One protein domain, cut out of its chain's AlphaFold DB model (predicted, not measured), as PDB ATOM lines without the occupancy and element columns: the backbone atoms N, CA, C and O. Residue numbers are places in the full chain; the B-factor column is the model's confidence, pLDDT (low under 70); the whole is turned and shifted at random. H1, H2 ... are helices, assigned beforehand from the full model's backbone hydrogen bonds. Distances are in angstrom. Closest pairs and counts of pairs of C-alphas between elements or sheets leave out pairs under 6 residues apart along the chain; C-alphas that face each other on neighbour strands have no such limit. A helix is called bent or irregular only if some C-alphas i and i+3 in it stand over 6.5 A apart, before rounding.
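This is residues 2 to 76 of the 82 residues of an uncharacterized protein of Rhodospirillaceae bacterium (UniProt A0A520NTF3). One long helix, H3, makes the long axis of an open, loosely built shape: a small helical hairpin of H1 and H2 sits at its beginning, with H1 packing on the first half of H3, and H4 is set off beyond its other end, touching no helix. Between these two ends, residues 48 to 55, of which 48 to 53 belong to H3, stand free. The printed part has 75 residues with four named helices, H1, H2, H3 and H4 in that order along the chain, and no named strand; its class is all helix. It is loose, with a radius of gyration of the C-alphas of 15.9 A, and elongated, spanning 40 by 26 by 21 A.

Start with H1, residues 2 to 9, and look next at H2, residues 18 to 25: they touch, and their closest C-alphas, those of Phe 5 and Asp 20, are 6.0 A apart. The two form a helical hairpin, running opposite ways at a shallow tilt of 30 degrees. Move on to H3, residues 30 to 53, which touches H1 with residues 37 to 40 alone; the closest C-alphas, those of Ala 6 and Ile 40, are 6.4 A apart. H1 and H3 run the same way at a steep tilt of 53 degrees. H2 and H3 are close but not clearly touching, with the C-alphas of Leu 24 and Ile 33 closest at 7.2 A. They run opposite ways at a steep tilt of 62 degrees. Last comes H4, residues 59 to 72, which is apart from H1, H2 and H3. In the backbones of H1, H2 and H3 every O i to N i+4 pair is within hydrogen-bond range; in H4, 8 of 10 are.

Find C-alpha 2 at (-4.197, 40.903, -46.916); from there H1 runs 10.3 A to C-alpha 9. H2 measures 10.8 A from C-alpha 18 to C-alpha 25. H3, the longest helix with 24 residues, begins at C-alpha 30 at (2.706, 41.121, -35.960) and runs 34.7 A to C-alpha 53 at (-25.240, 60.697, -42.272). H4 runs 19.4 A from C-alpha 59 to C-alpha 72 at (-21.094, 49.496, -64.777). It is irregular: C-alphas 68 and 71 are 7.8 A apart.

Look at Asp 22 and Asp 59 for the two C-alphas farthest apart, 41.6 A. The printed part runs from residue 2 to 76 with no cut. The links from H2 to H3 and from H3 to H4 are tight, with 4 and 5 residues, and the link from H1 to H2 is short, with 8. In the B-factor column the mean pLDDT of the printed part of this model is 96.9, and no printed residue is under 70.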
ATOM      1  N   ALA A   2      -3.733  39.670 -47.577       93.81
ATOM      2  CA  ALA A   2      -4.197  40.903 -46.916       93.81
ATOM      3  C   ALA A   2      -5.603  41.390 -47.329       93.81
ATOM      4  O   ALA A   2      -6.405  41.738 -46.469       93.81
ATOM      5  N   LEU A   3      -5.948  41.344 -48.623       96.12
ATOM      6  CA  LEU A   3      -7.290  41.729 -49.087       96.12
ATOM      7  C   LEU A   3      -8.395  40.753 -48.647       96.12
ATOM      8  O   LEU A   3      -9.504  41.192 -48.360       96.12
ATOM      9  N   ARG A   4      -8.097  39.448 -48.538       96.44
ATOM     10  CA  ARG A   4      -9.041  38.462 -47.979       96.44
ATOM     11  C   ARG A   4      -9.289  38.736 -46.497       96.44
ATOM     12  O   ARG A   4     -10.441  38.789 -46.086       96.44
ATOM     13  N   PHE A   5      -8.222  38.975 -45.731       97.75
ATOM     14  CA  PHE A   5      -8.328  39.360 -44.324       97.75
ATOM     15  C   PHE A   5      -9.148  40.645 -44.160       97.75
ATOM     16  O   PHE A   5     -10.069  40.682 -43.353       97.75
ATOM     17  N   ALA A   6      -8.894  41.674 -44.978       97.62
ATOM     18  CA  ALA A   6      -9.664  42.918 -44.952       97.62
ATOM     19  C   ALA A   6     -11.156  42.700 -45.244       97.62
ATOM     20  O   ALA A   6     -12.006  43.278 -44.567       97.62
ATOM     21  N   GLN A   7     -11.485  41.840 -46.211       97.62
ATOM     22  CA  GLN A   7     -12.867  41.477 -46.522       97.62
ATOM     23  C   GLN A   7     -13.547  40.754 -45.345       97.62
ATOM     24  O   GLN A   7     -14.662  41.112 -44.964       97.62
ATOM     25  N   ALA A   8     -12.868  39.778 -44.736       98.00
ATOM     26  CA  ALA A   8     -13.379  39.042 -43.581       98.00
ATOM     27  C   ALA A   8     -13.554  39.948 -42.347       98.00
ATOM     28  O   ALA A   8     -14.607  39.934 -41.709       98.00
ATOM     29  N   ALA A   9     -12.566  40.800 -42.064       97.69
ATOM     30  CA  ALA A   9     -12.572  41.746 -40.947       97.69
ATOM     31  C   ALA A   9     -13.613  42.867 -41.108       97.69
ATOM     32  O   ALA A   9     -14.091  43.404 -40.111       97.69
ATOM     33  N   SER A  10     -13.993  43.200 -42.345       97.06
ATOM     34  CA  SER A  10     -15.045  44.186 -42.643       97.06
ATOM     35  C   SER A  10     -16.457  43.586 -42.663       97.06
ATOM     36  O   SER A  10     -17.432  44.319 -42.839       97.06
ATOM     37  N   SER A  11     -16.586  42.264 -42.515       96.75
ATOM     38  CA  SER A  11     -17.876  41.572 -42.533       96.75
ATOM     39  C   SER A  11     -18.628  41.724 -41.210       96.75
ATOM     40  O   SER A  11     -18.043  41.968 -40.153       96.75
ATOM     41  N   ILE A  12     -19.954  41.580 -41.271       93.38
ATOM     42  CA  ILE A  12     -20.832  41.623 -40.097       93.38
ATOM     43  C   ILE A  12     -21.772  40.414 -40.160       93.38
ATOM     44  O   ILE A  12     -22.670  40.413 -41.004       93.38
ATOM     45  N   PRO A  13     -21.592  39.399 -39.292       95.88
ATOM     46  CA  PRO A  13     -20.582  39.306 -38.224       95.88
ATOM     47  C   PRO A  13     -19.138  39.234 -38.757       95.88
ATOM     48  O   PRO A  13     -18.928  38.958 -39.934       95.88
ATOM     49  N   ASN A  14     -18.150  39.504 -37.895       97.19
ATOM     50  CA  ASN A  14     -16.732  39.390 -38.254       97.19
ATOM     51  C   ASN A  14     -16.414  37.934 -38.636       97.19
ATOM     52  O   ASN A  14     -16.766  37.020 -37.890       97.19
ATOM     53  N   MET A  15     -15.777  37.743 -39.794       98.31
ATOM     54  CA  MET A  15     -15.521  36.425 -40.385       98.31
ATOM     55  C   MET A  15     -14.042  36.006 -40.357       98.31
ATOM     56  O   MET A  15     -13.698  35.019 -40.998       98.31
ATOM     57  N   VAL A  16     -13.163  36.753 -39.680       98.06
ATOM     58  CA  VAL A  16     -11.729  36.418 -39.583       98.06
ATOM     59  C   VAL A  16     -11.539  35.102 -38.831       98.06
ATOM     60  O   VAL A  16     -12.126  34.910 -37.764       98.06
ATOM     61  N   THR A  17     -10.681  34.229 -39.360       98.06
ATOM     62  CA  THR A  17     -10.283  32.970 -38.712       98.06
ATOM     63  C   THR A  17      -8.793  32.947 -38.360       98.06
ATOM     64  O   THR A  17      -8.029  33.824 -38.772       98.06
ATOM     65  N   ASP A  18      -8.362  31.930 -37.610       97.88
ATOM     66  CA  ASP A  18      -6.947  31.731 -37.279       97.88
ATOM     67  C   ASP A  18      -6.101  31.481 -38.542       97.88
ATOM     68  O   ASP A  18      -4.996  32.010 -38.655       97.88
ATOM     69  N   GLU A  19      -6.647  30.794 -39.556       97.81
ATOM     70  CA  GLU A  19      -5.964  30.581 -40.840       97.81
ATOM     71  C   GLU A  19      -5.676  31.894 -41.584       97.81
ATOM     72  O   GLU A  19      -4.683  32.001 -42.312       97.81
ATOM     73  N   ASP A  20      -6.525  32.915 -41.410       97.94
ATOM     74  CA  ASP A  20      -6.267  34.231 -41.990       97.94
ATOM     75  C   ASP A  20      -5.103  34.947 -41.286       97.94
ATOM     76  O   ASP A  20      -4.350  35.678 -41.934       97.94
ATOM     77  N   PHE A  21      -4.902  34.721 -39.985       97.69
ATOM     78  CA  PHE A  21      -3.720  35.222 -39.282       97.69
ATOM     79  C   PHE A  21      -2.458  34.453 -39.667       97.69
ATOM     80  O   PHE A  21      -1.422  35.076 -39.906       97.69
ATOM     81  N   ASP A  22      -2.531  33.127 -39.763       97.81
ATOM     82  CA  ASP A  22      -1.375  32.293 -40.097       97.81
ATOM     83  C   ASP A  22      -0.797  32.661 -41.462       97.81
ATOM     84  O   ASP A  22       0.392  32.967 -41.571       97.81
ATOM     85  N   ALA A  23      -1.637  32.776 -42.490       97.75
ATOM     86  CA  ALA A  23      -1.133  33.145 -43.808       97.75
ATOM     87  C   ALA A  23      -0.821  34.657 -43.953       97.75
ATOM     88  O   ALA A  23      -0.203  35.062 -44.939       97.75
ATOM     89  N   LEU A  24      -1.191  35.520 -42.986       98.06
ATOM     90  CA  LEU A  24      -0.642  36.884 -42.883       98.06
ATOM     91  C   LEU A  24       0.789  36.853 -42.350       98.06
ATOM     92  O   LEU A  24       1.650  37.546 -42.895       98.06
ATOM     93  N   LYS A  25       1.052  36.041 -41.321       98.06
ATOM     94  CA  LYS A  25       2.369  35.926 -40.675       98.06
ATOM     95  C   LYS A  25       3.456  35.373 -41.598       98.06
ATOM     96  O   LYS A  25       4.635  35.600 -41.348       98.06
ATOM     97  N   GLU A  26       3.084  34.718 -42.698       97.88
ATOM     98  CA  GLU A  26       4.017  34.331 -43.769       97.88
ATOM     99  C   GLU A  26       4.661  35.536 -44.487       97.88
ATOM    100  O   GLU A  26       5.719  35.399 -45.104       97.88
ATOM    101  N   HIS A  27       4.042  36.720 -44.420       97.50
ATOM    102  CA  HIS A  27       4.452  37.900 -45.191       97.50
ATOM    103  C   HIS A  27       4.593  39.185 -44.372       97.50
ATOM    104  O   HIS A  27       5.279  40.109 -44.813       97.50
ATOM    105  N   TYR A  28       3.941  39.263 -43.214       98.12
ATOM    106  CA  TYR A  28       3.867  40.462 -42.388       98.12
ATOM    107  C   TYR A  28       4.296  40.162 -40.958       98.12
ATOM    108  O   TYR A  28       4.025  39.091 -40.420       98.12
ATOM    109  N   THR A  29       4.933  41.141 -40.322       98.56
ATOM    110  CA  THR A  29       5.187  41.086 -38.881       98.56
ATOM    111  C   THR A  29       3.892  41.301 -38.101       98.56
ATOM    112  O   THR A  29       2.953  41.921 -38.602       98.56
ATOM    113  N   ASP A  30       3.859  40.873 -36.837       98.19
ATOM    114  CA  ASP A  30       2.706  41.121 -35.960       98.19
ATOM    115  C   ASP A  30       2.347  42.616 -35.884       98.19
ATOM    116  O   ASP A  30       1.172  42.977 -35.887       98.19
ATOM    117  N   TYR A  31       3.350  43.501 -35.896       98.44
ATOM    118  CA  TYR A  31       3.133  44.949 -35.915       98.44
ATOM    119  C   TYR A  31       2.411  45.406 -37.190       98.44
ATOM    120  O   TYR A  31       1.411  46.113 -37.109       98.44
ATOM    121  N   GLN A  32       2.851  44.936 -38.358       98.38
ATOM    122  CA  GLN A  32       2.206  45.257 -39.636       98.38
ATOM    123  C   GLN A  32       0.778  44.705 -39.715       98.38
ATOM    124  O   GLN A  32      -0.101  45.343 -40.289       98.38
ATOM    125  N   ILE A  33       0.516  43.539 -39.120       98.31
ATOM    126  CA  ILE A  33      -0.835  42.967 -39.038       98.31
ATOM    127  C   ILE A  33      -1.746  43.852 -38.177       98.31
ATOM    128  O   ILE A  33      -2.887  44.119 -38.558       98.31
ATOM    129  N   VAL A  34      -1.241  44.362 -37.049       98.12
ATOM    130  CA  VAL A  34      -1.974  45.322 -36.209       98.12
ATOM    131  C   VAL A  34      -2.240  46.624 -36.964       98.12
ATOM    132  O   VAL A  34      -3.355  47.141 -36.896       98.12
ATOM    133  N   GLU A  35      -1.272  47.146 -37.719       98.12
ATOM    134  CA  GLU A  35      -1.463  48.341 -38.552       98.12
ATOM    135  C   GLU A  35      -2.527  48.119 -39.637       98.12
ATOM    136  O   GLU A  35      -3.428  48.947 -39.795       98.12
ATOM    137  N   LEU A  36      -2.487  46.974 -40.330       97.81
ATOM    138  CA  LEU A  36      -3.505  46.580 -41.308       97.81
ATOM    139  C   LEU A  36      -4.899  46.568 -40.673       97.81
ATOM    140  O   LEU A  36      -5.815  47.219 -41.180       97.81
ATOM    141  N   LEU A  37      -5.056  45.867 -39.546       98.00
ATOM    142  CA  LEU A  37      -6.333  45.785 -38.835       98.00
ATOM    143  C   LEU A  37      -6.806  47.160 -38.342       98.00
ATOM    144  O   LEU A  37      -8.001  47.448 -38.379       98.00
ATOM    145  N   SER A  38      -5.880  48.026 -37.932       98.31
ATOM    146  CA  SER A  38      -6.189  49.380 -37.463       98.31
ATOM    147  C   SER A  38      -6.782  50.246 -38.575       98.31
ATOM    148  O   SER A  38      -7.791  50.918 -38.356       98.31
ATOM    149  N   ILE A  39      -6.215  50.194 -39.787       98.00
ATOM    150  CA  ILE A  39      -6.760  50.906 -40.954       98.00
ATOM    151  C   ILE A  39      -8.115  50.326 -41.370       98.00
ATOM    152  O   ILE A  39      -9.044  51.088 -41.639       98.00
ATOM    153  N   ILE A  40      -8.268  48.997 -41.358       97.94
ATOM    154  CA  ILE A  40      -9.559  48.345 -41.629       97.94
ATOM    155  C   ILE A  40     -10.624  48.836 -40.639       97.94
ATOM    156  O   ILE A  40     -11.711  49.239 -41.050       97.94
ATOM    157  N   GLY A  41     -10.309  48.865 -39.341       97.94
ATOM    158  CA  GLY A  41     -11.216  49.352 -38.302       97.94
ATOM    159  C   GLY A  41     -11.582  50.830 -38.465       97.94
ATOM    160  O   GLY A  41     -12.758  51.184 -38.360       97.94
ATOM    161  N   LEU A  42     -10.602  51.684 -38.781       98.38
ATOM    162  CA  LEU A  42     -10.819  53.114 -39.025       98.38
ATOM    163  C   LEU A  42     -11.790  53.354 -40.190       98.38
ATOM    164  O   LEU A  42     -12.743  54.122 -40.057       98.38
ATOM    165  N   TYR A  43     -11.597  52.668 -41.318       97.12
ATOM    166  CA  TYR A  43     -12.526  52.781 -42.444       97.12
ATOM    167  C   TYR A  43     -13.858  52.075 -42.180       97.12
ATOM    168  O   TYR A  43     -14.886  52.533 -42.666       97.12
ATOM    169  N   GLY A  44     -13.896  51.037 -41.340       97.00
ATOM    170  CA  GLY A  44     -15.145  50.468 -40.833       97.00
ATOM    171  C   GLY A  44     -15.985  51.491 -40.057       97.00
ATOM    172  O   GLY A  44     -17.203  51.555 -40.242       97.00
ATOM    173  N   PHE A  45     -15.343  52.330 -39.237       97.06
ATOM    174  CA  PHE A  45     -15.991  53.467 -38.581       97.06
ATOM    175  C   PHE A  45     -16.494  54.494 -39.604       97.06
ATOM    176  O   PHE A  45     -17.677  54.839 -39.579       97.06
ATOM    177  N   PHE A  46     -15.644  54.943 -40.534       97.19
ATOM    178  CA  PHE A  46     -16.042  55.949 -41.525       97.19
ATOM    179  C   PHE A  46     -17.136  55.466 -42.476       97.19
ATOM    180  O   PHE A  46     -18.041  56.236 -42.782       97.19
ATOM    181  N   ASN A  47     -17.117  54.198 -42.887       95.69
ATOM    182  CA  ASN A  47     -18.172  53.618 -43.716       95.69
ATOM    183  C   ASN A  47     -19.524  53.711 -43.002       95.69
ATOM    184  O   ASN A  47     -20.495  54.164 -43.594       95.69
ATOM    185  N   ARG A  48     -19.583  53.365 -41.710       96.50
ATOM    186  CA  ARG A  48     -20.812  53.491 -40.908       96.50
ATOM    187  C   ARG A  48     -21.248  54.934 -40.734       96.50
ATOM    188  O   ARG A  48     -22.434  55.229 -40.847       96.50
ATOM    189  N   TRP A  49     -20.296  55.809 -40.433       97.31
ATOM    190  CA  TRP A  49     -20.553  57.225 -40.231       97.31
ATOM    191  C   TRP A  49     -21.141  57.859 -41.496       97.31
ATOM    192  O   TRP A  49     -22.259  58.368 -41.466       97.31
ATOM    193  N   ASN A  50     -20.425  57.763 -42.617       96.12
ATOM    194  CA  ASN A  50     -20.828  58.367 -43.884       96.12
ATOM    195  C   ASN A  50     -22.125  57.755 -44.417       96.12
ATOM    196  O   ASN A  50     -22.966  58.484 -44.938       96.12
ATOM    197  N   ASP A  51     -22.322  56.443 -44.257       94.81
ATOM    198  CA  ASP A  51     -23.562  55.781 -44.665       94.81
ATOM    199  C   ASP A  51     -24.766  56.260 -43.834       94.81
ATOM    200  O   ASP A  51     -25.839  56.506 -44.386       94.81
ATOM    201  N   THR A  52     -24.580  56.466 -42.526       96.19
ATOM    202  CA  THR A  52     -25.640  56.945 -41.623       96.19
ATOM    203  C   THR A  52     -26.019  58.394 -41.903       96.19
ATOM    204  O   THR A  52     -27.202  58.725 -41.946       96.19
ATOM    205  N   PHE A  53     -25.024  59.262 -42.086       95.88
ATOM    206  CA  PHE A  53     -25.240  60.697 -42.272       95.88
ATOM    207  C   PHE A  53     -25.403  61.116 -43.733       95.88
ATOM    208  O   PHE A  53     -25.585  62.303 -43.990       95.88
ATOM    209  N   ALA A  54     -25.336  60.163 -44.669       95.38
ATOM    210  CA  ALA A  54     -25.415  60.411 -46.106       95.38
ATOM    211  C   ALA A  54     -24.485  61.555 -46.551       95.38
ATOM    212  O   ALA A  54     -24.873  62.425 -47.324       95.38
ATOM    213  N   THR A  55     -23.252  61.571 -46.031       94.62
ATOM    214  CA  THR A  55     -22.288  62.647 -46.298       94.62
ATOM    215  C   THR A  55     -22.108  62.824 -47.812       94.62
ATOM    216  O   THR A  55     -21.776  61.832 -48.471       94.62
ATOM    217  N   PRO A  56     -22.345  64.027 -48.375       95.50
ATOM    218  CA  PRO A  56     -22.260  64.234 -49.815       95.50
ATOM    219  C   PRO A  56     -20.855  63.955 -50.344       95.50
ATOM    220  O   PRO A  56     -19.871  64.338 -49.714       95.50
ATOM    221  N   LEU A  57     -20.765  63.320 -51.514       95.19
ATOM    222  CA  LEU A  57     -19.491  63.205 -52.223       95.19
ATOM    223  C   LEU A  57     -19.074  64.578 -52.753       95.19
ATOM    224  O   LEU A  57     -19.899  65.311 -53.293       95.19
ATOM    225  N   GLU A  58     -17.793  64.909 -52.666       94.69
ATOM    226  CA  GLU A  58     -17.245  66.070 -53.356       94.69
ATOM    227  C   GLU A  58     -17.173  65.823 -54.872       94.69
ATOM    228  O   GLU A  58     -17.185  64.679 -55.341       94.69
ATOM    229  N   ASP A  59     -17.063  66.901 -55.652       94.69
ATOM    230  CA  ASP A  59     -17.070  66.822 -57.118       94.69
ATOM    231  C   ASP A  59     -15.938  65.932 -57.652       94.69
ATOM    232  O   ASP A  59     -16.176  65.070 -58.489       94.69
ATOM    233  N   GLY A  60     -14.727  66.033 -57.092       96.25
ATOM    234  CA  GLY A  60     -13.576  65.230 -57.527       96.25
ATOM    235  C   GLY A  60     -13.797  63.707 -57.430       96.25
ATOM    236  O   GLY A  60     -13.686  63.013 -58.444       96.25
ATOM    237  N   PRO A  61     -14.107  63.153 -56.241       94.62
ATOM    238  CA  PRO A  61     -14.443  61.738 -56.086       94.62
ATOM    239  C   PRO A  61     -15.669  61.299 -56.893       94.62
ATOM    240  O   PRO A  61     -15.668  60.191 -57.433       94.62
ATOM    241  N   ARG A  62     -16.700  62.152 -56.996       95.19
ATOM    242  CA  ARG A  62     -17.902  61.860 -57.787       95.19
ATOM    243  C   ARG A  62     -17.564  61.705 -59.266       95.19
ATOM    244  O   ARG A  62     -17.907  60.685 -59.858       95.19
ATOM    245  N   ASP A  63     -16.849  62.669 -59.833       95.69
ATOM    246  CA  ASP A  63     -16.444  62.664 -61.238       95.69
ATOM    247  C   ASP A  63     -15.545  61.466 -61.544       95.69
ATOM    248  O   ASP A  63     -15.674  60.824 -62.588       95.69
ATOM    249  N   PHE A  64     -14.637  61.119 -60.627       97.19
ATOM    250  CA  PHE A  64     -13.812  59.924 -60.774       97.19
ATOM    251  C   PHE A  64     -14.664  58.647 -60.826       97.19
ATOM    252  O   PHE A  64     -14.461  57.822 -61.717       97.19
ATOM    253  N   ALA A  65     -15.615  58.482 -59.900       96.19
ATOM    254  CA  ALA A  65     -16.475  57.302 -59.848       96.19
ATOM    255  C   ALA A  65     -17.369  57.185 -61.093       96.19
ATOM    256  O   ALA A  65     -17.442  56.110 -61.689       96.19
ATOM    257  N   GLU A  66     -17.971  58.286 -61.542       96.06
ATOM    258  CA  GLU A  66     -18.795  58.314 -62.753       96.06
ATOM    259  C   GLU A  66     -17.991  57.858 -63.981       96.06
ATOM    260  O   GLU A  66     -18.408  56.970 -64.724       96.06
ATOM    261  N   ASN A  67     -16.772  58.382 -64.148       97.06
ATOM    262  CA  ASN A  67     -15.908  58.017 -65.270       97.06
ATOM    263  C   ASN A  67     -15.376  56.577 -65.180       97.06
ATOM    264  O   ASN A  67     -15.246  55.898 -66.199       97.06
ATOM    265  N   ALA A  68     -15.029  56.113 -63.978       97.75
ATOM    266  CA  ALA A  68     -14.410  54.806 -63.785       97.75
ATOM    267  C   ALA A  68     -15.427  53.657 -63.824       97.75
ATOM    268  O   ALA A  68     -15.127  52.588 -64.358       97.75
ATOM    269  N   ILE A  69     -16.609  53.853 -63.231       97.25
ATOM    270  CA  ILE A  69     -17.586  52.783 -62.973       97.25
ATOM    271  C   ILE A  69     -19.044  53.167 -63.273       97.25
ATOM    272  O   ILE A  69     -19.926  52.326 -63.092       97.25
ATOM    273  N   GLY A  70     -19.331  54.361 -63.804       96.38
ATOM    274  CA  GLY A  70     -20.691  54.755 -64.210       96.38
ATOM    275  C   GLY A  70     -21.289  53.820 -65.267       96.38
ATOM    276  O   GLY A  70     -22.410  53.339 -65.122       96.38
ATOM    277  N   ASN A  71     -20.491  53.409 -66.262       96.69
ATOM    278  CA  ASN A  71     -20.915  52.430 -67.278       96.69
ATOM    279  C   ASN A  71     -21.222  51.031 -66.709       96.69
ATOM    280  O   ASN A  71     -21.874  50.230 -67.377       96.69
ATOM    281  N   ALA A  72     -20.761  50.726 -65.492       97.06
ATOM    282  CA  ALA A  72     -21.094  49.496 -64.777       97.06
ATOM    283  C   ALA A  72     -22.384  49.626 -63.936       97.06
ATOM    284  O   ALA A  72     -22.720  48.712 -63.185       97.06
ATOM    285  N   GLY A  73     -23.113  50.742 -64.067       95.94
ATOM    286  CA  GLY A  73     -24.375  51.001 -63.374       95.94
ATOM    287  C   GLY A  73     -24.220  51.678 -62.012       95.94
ATOM    288  O   GLY A  73     -25.174  51.692 -61.234       95.94
ATOM    289  N   TRP A  74     -23.039  52.218 -61.696       96.25
ATOM    290  CA  TRP A  74     -22.863  53.027 -60.493       96.25
ATOM    291  C   TRP A  74     -23.652  54.341 -60.595       96.25
ATOM    292  O   TRP A  74     -23.781  54.912 -61.673       96.25
ATOM    293  N   THR A  75     -24.169  54.825 -59.462       95.00
ATOM    294  CA  THR A  75     -24.804  56.147 -59.339       95.00
ATOM    295  C   THR A  75     -24.445  56.755 -57.982       95.00
ATOM    296  O   THR A  75     -24.217  56.016 -57.021       95.00
ATOM    297  N   VAL A  76     -24.453  58.088 -57.870       94.88
ATOM    298  CA  VAL A  76     -24.137  58.802 -56.613       94.88
ATOM    299  C   VAL A  76     -25.118  58.492 -55.464       94.88
ATOM    300  O   VAL A  76     -24.757  58.568 -54.287       94.88
TER     301      VAL A  76